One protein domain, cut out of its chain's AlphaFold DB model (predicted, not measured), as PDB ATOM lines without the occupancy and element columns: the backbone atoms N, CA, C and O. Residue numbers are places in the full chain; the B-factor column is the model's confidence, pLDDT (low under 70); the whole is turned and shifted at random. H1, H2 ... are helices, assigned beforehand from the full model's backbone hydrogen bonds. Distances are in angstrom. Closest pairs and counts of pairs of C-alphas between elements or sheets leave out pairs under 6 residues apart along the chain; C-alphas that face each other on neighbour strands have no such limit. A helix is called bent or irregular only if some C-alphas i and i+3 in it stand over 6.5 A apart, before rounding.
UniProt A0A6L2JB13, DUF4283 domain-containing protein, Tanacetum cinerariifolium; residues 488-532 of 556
ATOM      1  N   ASN A 488     -15.010 -52.092   4.558       96.25
ATOM      2  CA  ASN A 488     -16.436 -51.816   4.762       96.25
ATOM      3  C   ASN A 488     -16.714 -50.643   5.710       96.25
ATOM      4  O   ASN A 488     -17.766 -50.012   5.595       96.25
ATOM      5  N   ILE A 489     -15.819 -50.355   6.661       96.56
ATOM      6  CA  ILE A 489     -16.070 -49.353   7.711       96.56
ATOM      7  C   ILE A 489     -15.080 -48.196   7.628       96.56
ATOM      8  O   ILE A 489     -15.492 -47.036   7.605       96.56
ATOM      9  N   ILE A 490     -13.780 -48.487   7.592       95.50
ATOM     10  CA  ILE A 490     -12.742 -47.452   7.705       95.50
ATOM     11  C   ILE A 490     -12.605 -46.677   6.392       95.50
ATOM     12  O   ILE A 490     -12.594 -45.447   6.402       95.50
ATOM     13  N   GLU A 491     -12.547 -47.378   5.262       96.50
ATOM     14  CA  GLU A 491     -12.368 -46.785   3.940       96.50
ATOM     15  C   GLU A 491     -13.491 -45.781   3.592       96.50
ATOM     16  O   GLU A 491     -13.159 -44.635   3.271       96.50
ATOM     17  N   PRO A 492     -14.796 -46.087   3.767       97.69
ATOM     18  CA  PRO A 492     -15.867 -45.121   3.510       97.69
ATOM     19  C   PRO A 492     -15.819 -43.885   4.416       97.69
ATOM     20  O   PRO A 492     -16.125 -42.782   3.961       97.69
ATOM     21  N   LEU A 493     -15.409 -44.035   5.681       97.56
ATOM     22  CA  LEU A 493     -15.267 -42.906   6.608       97.56
ATOM     23  C   LEU A 493     -14.125 -41.973   6.188       97.56
ATOM     24  O   LEU A 493     -14.294 -40.752   6.196       97.56
ATOM     25  N   LEU A 494     -12.990 -42.539   5.768       97.44
ATOM     26  CA  LEU A 494     -11.857 -41.771   5.251       97.44
ATOM     27  C   LEU A 494     -12.214 -41.042   3.949       97.44
ATOM     28  O   LEU A 494     -11.814 -39.889   3.777       97.44
ATOM     29  N   VAL A 495     -12.980 -41.682   3.056       97.69
ATOM     30  CA  VAL A 495     -13.520 -41.039   1.846       97.69
ATOM     31  C   VAL A 495     -14.437 -39.873   2.215       97.69
ATOM     32  O   VAL A 495     -14.295 -38.787   1.649       97.69
ATOM     33  N   GLN A 496     -15.355 -40.069   3.167       97.88
ATOM     34  CA  GLN A 496     -16.312 -39.039   3.570       97.88
ATOM     35  C   GLN A 496     -15.612 -37.796   4.132       97.88
ATOM     36  O   GLN A 496     -15.990 -36.682   3.780       97.88
ATOM     37  N   GLU A 497     -14.548 -37.964   4.921       97.44
ATOM     38  CA  GLU A 497     -13.746 -36.843   5.428       97.44
ATOM     39  C   GLU A 497     -13.156 -35.996   4.284       97.44
ATOM     40  O   GLU A 497     -13.216 -34.763   4.314       97.44
ATOM     41  N   VAL A 498     -12.636 -36.641   3.234       97.62
ATOM     42  CA  VAL A 498     -12.086 -35.940   2.063       97.62
ATOM     43  C   VAL A 498     -13.201 -35.254   1.267       97.62
ATOM     44  O   VAL A 498     -13.023 -34.119   0.824       97.62
ATOM     45  N   ILE A 499     -14.371 -35.888   1.119       97.75
ATOM     46  CA  ILE A 499     -15.552 -35.285   0.474       97.75
ATOM     47  C   ILE A 499     -16.036 -34.049   1.246       97.75
ATOM     48  O   ILE A 499     -16.334 -33.022   0.632       97.75
ATOM     49  N   ASP A 500     -16.076 -34.104   2.575       96.88
ATOM     50  CA  ASP A 500     -16.483 -32.983   3.429       96.88
ATOM     51  C   ASP A 500     -15.514 -31.796   3.317       96.88
ATOM     52  O   ASP A 500     -15.918 -30.638   3.442       96.88
ATOM     53  N   VAL A 501     -14.231 -32.060   3.060       96.44
ATOM     54  CA  VAL A 501     -13.232 -31.018   2.791       96.44
ATOM     55  C   VAL A 501     -13.386 -30.457   1.377       96.44
ATOM     56  O   VAL A 501     -13.453 -29.240   1.218       96.44
ATOM     57  N   MET A 502     -13.518 -31.312   0.357       96.50
ATOM     58  CA  MET A 502     -13.672 -30.873  -1.037       96.50
ATOM     59  C   MET A 502     -14.980 -30.104  -1.276       96.50
ATOM     60  O   MET A 502     -14.991 -29.111  -2.000       96.50
ATOM     61  N   SER A 503     -16.078 -30.513  -0.635       96.88
ATOM     62  CA  SER A 503     -17.394 -29.864  -0.763       96.88
ATOM     63  C   SER A 503     -17.445 -28.449  -0.186       96.88
ATOM     64  O   SER A 503     -18.290 -27.657  -0.598       96.88
ATOM     65  N   LYS A 504     -16.517 -28.089   0.711       96.06
ATOM     66  CA  LYS A 504     -16.364 -26.708   1.200       96.06
ATOM     67  C   LYS A 504     -15.774 -25.765   0.149       96.06
ATOM     68  O   LYS A 504     -15.758 -24.561   0.382       96.06
ATOM     69  N   GLY A 505     -15.270 -26.285  -0.975       93.62
ATOM     70  CA  GLY A 505     -14.690 -25.487  -2.059       93.62
ATOM     71  C   GLY A 505     -13.351 -24.826  -1.713       93.62
ATOM     72  O   GLY A 505     -12.844 -24.033  -2.498       93.62
ATOM     73  N   ALA A 506     -12.769 -25.147  -0.554       92.31
ATOM     74  CA  ALA A 506     -11.444 -24.692  -0.157       92.31
ATOM     75  C   ALA A 506     -10.427 -25.811  -0.396       92.31
ATOM     76  O   ALA A 506     -10.623 -26.942   0.053       92.31
ATOM     77  N   TYR A 507      -9.332 -25.494  -1.088       94.31
ATOM     78  CA  TYR A 507      -8.233 -26.438  -1.253       94.31
ATOM     79  C   TYR A 507      -7.591 -26.712   0.124       94.31
ATOM     80  O   TYR A 507      -7.277 -25.758   0.842       94.31
ATOM     81  N   PRO A 508      -7.426 -27.981   0.546       95.00
ATOM     82  CA  PRO A 508      -6.843 -28.303   1.845       95.00
ATOM     83  C   PRO A 508      -5.403 -27.795   1.941       95.00
ATOM     84  O   PRO A 508      -4.604 -27.980   1.020       95.00
ATOM     85  N   SER A 509      -5.045 -27.200   3.082       94.00
ATOM     86  CA  SER A 509      -3.665 -26.773   3.331       94.00
ATOM     87  C   SER A 509      -2.699 -27.965   3.306       94.00
ATOM     88  O   SER A 509      -3.095 -29.121   3.492       94.00
ATOM     89  N   ALA A 510      -1.409 -27.693   3.087       92.12
ATOM     90  CA  ALA A 510      -0.368 -28.722   3.109       92.12
ATOM     91  C   ALA A 510      -0.377 -29.530   4.422       92.12
ATOM     92  O   ALA A 510      -0.313 -30.754   4.380       92.12
ATOM     93  N   ASP A 511      -0.573 -28.875   5.570       92.31
ATOM     94  CA  ASP A 511      -0.632 -29.542   6.879       92.31
ATOM     95  C   ASP A 511      -1.821 -30.502   7.016       92.31
ATOM     96  O   ASP A 511      -1.699 -31.564   7.627       92.31
ATOM     97  N   VAL A 512      -2.974 -30.161   6.431       93.75
ATOM     98  CA  VAL A 512      -4.135 -31.064   6.401       93.75
ATOM     99  C   VAL A 512      -3.818 -32.280   5.532       93.75
ATOM    100  O   VAL A 512      -4.029 -33.408   5.972       93.75
ATOM    101  N   ARG A 513      -3.220 -32.067   4.351       94.56
ATOM    102  CA  ARG A 513      -2.804 -33.152   3.446       94.56
ATOM    103  C   ARG A 513      -1.725 -34.054   4.053       94.56
ATOM    104  O   ARG A 513      -1.748 -35.255   3.809       94.56
ATOM    105  N   LEU A 514      -0.813 -33.518   4.867       92.38
ATOM    106  CA  LEU A 514       0.228 -34.299   5.551       92.38
ATOM    107  C   LEU A 514      -0.333 -35.266   6.605       92.38
ATOM    108  O   LEU A 514       0.318 -36.260   6.923       92.38
ATOM    109  N   ASN A 515      -1.528 -34.989   7.133       95.31
ATOM    110  CA  ASN A 515      -2.209 -35.864   8.088       95.31
ATOM    111  C   ASN A 515      -3.109 -36.913   7.415       95.31
ATOM    112  O   ASN A 515      -3.626 -37.795   8.100       95.31
ATOM    113  N   TRP A 516      -3.298 -36.839   6.096       97.06
ATOM    114  CA  TRP A 516      -4.117 -37.789   5.350       97.06
ATOM    115  C   TRP A 516      -3.369 -39.084   5.043       97.06
ATOM    116  O   TRP A 516      -2.160 -39.110   4.806       97.06
ATOM    117  N   SER A 517      -4.117 -40.187   5.006       96.44
ATOM    118  CA  SER A 517      -3.598 -41.456   4.495       96.44
ATOM    119  C   SER A 517      -3.311 -41.369   2.988       96.44
ATOM    120  O   SER A 517      -3.910 -40.569   2.267       96.44
ATOM    121  N   LEU A 518      -2.434 -42.238   2.471       94.94
ATOM    122  CA  LEU A 518      -2.147 -42.307   1.028       94.94
ATOM    123  C   LEU A 518      -3.415 -42.525   0.189       94.94
ATOM    124  O   LEU A 518      -3.538 -41.981  -0.907       94.94
ATOM    125  N   PHE A 519      -4.368 -43.292   0.722       96.56
ATOM    126  CA  PHE A 519      -5.659 -43.525   0.090       96.56
ATOM    127  C   PHE A 519      -6.492 -42.236  -0.009       96.56
ATOM    128  O   PHE A 519      -6.980 -41.912  -1.090       96.56
ATOM    129  N   GLN A 520      -6.576 -41.451   1.071       97.44
ATOM    130  CA  GLN A 520      -7.263 -40.151   1.073       97.44
ATOM    131  C   GLN A 520      -6.635 -39.164   0.086       97.44
ATOM    132  O   GLN A 520      -7.350 -38.499  -0.661       97.44
ATOM    133  N   ILE A 521      -5.301 -39.110   0.033       96.50
ATOM    134  CA  ILE A 521      -4.562 -38.262  -0.910       96.50
ATOM    135  C   ILE A 521      -4.863 -38.676  -2.359       96.50
ATOM    136  O   ILE A 521      -5.183 -37.827  -3.191       96.50
ATOM    137  N   SER A 522      -4.817 -39.976  -2.662       97.12
ATOM    138  CA  SER A 522      -5.153 -40.502  -3.993       97.12
ATOM    139  C   SER A 522      -6.604 -40.189  -4.375       97.12
ATOM    140  O   SER A 522      -6.873 -39.688  -5.469       97.12
ATOM    141  N   PHE A 523      -7.545 -40.408  -3.452       97.56
ATOM    142  CA  PHE A 523      -8.957 -40.093  -3.657       97.56
ATOM    143  C   PHE A 523      -9.178 -38.599  -3.919       97.56
ATOM    144  O   PHE A 523      -9.929 -38.246  -4.831       97.56
ATOM    145  N   PHE A 524      -8.494 -37.729  -3.170       97.31
ATOM    146  CA  PHE A 524      -8.528 -36.284  -3.363       97.31
ATOM    147  C   PHE A 524      -8.054 -35.892  -4.766       97.31
ATOM    148  O   PHE A 524      -8.812 -35.264  -5.500       97.31
ATOM    149  N   TYR A 525      -6.859 -36.306  -5.195       95.94
ATOM    150  CA  TYR A 525      -6.344 -35.930  -6.519       95.94
ATOM    151  C   TYR A 525      -7.200 -36.484  -7.666       95.94
ATOM    152  O   TYR A 525      -7.439 -35.783  -8.650       95.94
ATOM    153  N   ASN A 526      -7.764 -37.683  -7.507       97.00
ATOM    154  CA  ASN A 526      -8.653 -38.280  -8.505       97.00
ATOM    155  C   ASN A 526     -10.037 -37.620  -8.582       97.00
ATOM    156  O   ASN A 526     -10.733 -37.816  -9.575       97.00
ATOM    157  N   ASN A 527     -10.467 -36.862  -7.567       97.19
ATOM    158  CA  ASN A 527     -11.811 -36.274  -7.532       97.19
ATOM    159  C   ASN A 527     -11.832 -34.748  -7.403       97.19
ATOM    160  O   ASN A 527     -12.883 -34.164  -7.644       97.19
ATOM    161  N   CYS A 528     -10.713 -34.086  -7.097       96.12
ATOM    162  CA  CYS A 528     -10.641 -32.639  -6.868       96.12
ATOM    163  C   CYS A 528     -11.234 -31.815  -8.027       96.12
ATOM    164  O   CYS A 528     -12.022 -30.897  -7.793       96.12
ATOM    165  N   HIS A 529     -10.991 -32.232  -9.273       95.38
ATOM    166  CA  HIS A 529     -11.554 -31.601 -10.469       95.38
ATOM    167  C   HIS A 529     -13.096 -31.599 -10.495       95.38
ATOM    168  O   HIS A 529     -13.699 -30.657 -11.006       95.38
ATOM    169  N   LYS A 530     -13.756 -32.609  -9.904       96.75
ATOM    170  CA  LYS A 530     -15.228 -32.678  -9.814       96.75
ATOM    171  C   LYS A 530     -15.807 -31.621  -8.875       96.75
ATOM    172  O   LYS A 530     -16.971 -31.263  -9.016       96.75
ATOM    173  N   TYR A 531     -14.997 -31.123  -7.944       96.50
ATOM    174  CA  TYR A 531     -15.369 -30.084  -6.982       96.50
ATOM    175  C   TYR A 531     -14.867 -28.694  -7.400       96.50
ATOM    176  O   TYR A 531     -14.898 -27.767  -6.599       96.50
ATOM    177  N   GLY A 532     -14.381 -28.536  -8.638       95.12
ATOM    178  CA  GLY A 532     -13.806 -27.275  -9.117       95.12
ATOM    179  C   GLY A 532     -12.471 -26.912  -8.458       95.12
ATOM    180  O   GLY A 532     -11.968 -25.810  -8.660       95.12
TER     181      GLY A 532
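AT A GLANCE: This is residues 488 to 532 of the 556 residues of the protein "DUF4283 domain-containing protein" of Tanacetum cinerariifolium (UniProt A0A6L2JB13). Two longer helices, H1 and H3, pack obliquely on each other and run the same way, and the chain between them swings out in an arch that holds the short helix H2. The arch leaves the end of H1, passes through H2 away from H1, and folds back to the start of H3. The printed part has 45 residues with three named helices, in the order H1, H2, H3, and no named strand; its class is all helix. It is compact, with a radius of gyration of the C-alphas of 9.9 A, and rounded, with spans of 28 by 21 by 16 A.

HOW THE PARTS SIT: H1, residues 488 to 502, is followed by a short link to H2, residues 510 to 514. H1 and H2 are apart. A tight link of 3 residues joins H2 to H3, residues 518 to 531. H2 and H3 are close but not clearly touching; their closest C-alphas, those of Arg 513 and Ile 521, are 6.9 A apart. H3 and H1 touch, with 9 pairs of C-alphas within 8 A. Their closest C-alphas are those of Met 502 and Tyr 531, 6.2 A apart. Their lines stand at a steep tilt of 45 degrees, and they run the same way; their centres are 10.9 A apart. In H2 every O i to N i+4 pair is within hydrogen-bond range, while 9 of 11 such pairs are in H1 and 7 of 10 in H3.

IN THESE COORDINATES: H1 begins at C-alpha 488, at (-16.436, -51.816, 4.762), and measures 21.9 A from first to last C-alpha. It is irregular, but only just: C-alphas 488 and 491 are 6.52 A apart. H2 has 5 residues, from Ala 510, whose C-alpha is at (-0.368, -28.722, 3.109), to Leu 514, and its first and last C-alphas are 6.1 A apart. H3 measures 19.7 A from the C-alpha of Leu 518 to that of Tyr 531, the latter at (-15.369, -30.084, -6.982). H3 is irregular: C-alphas 526 and 529 are 7.5 A apart.

THE WHOLE: The two C-alphas farthest apart are those of Asn 488 and Gly 532, the first and last printed residues, at 28.3 A. The printed part has no cut. The link from H1 to H2 has 7 residues, and neither link is long. The mean pLDDT of the printed part is 96.0, and no printed residue is under 70.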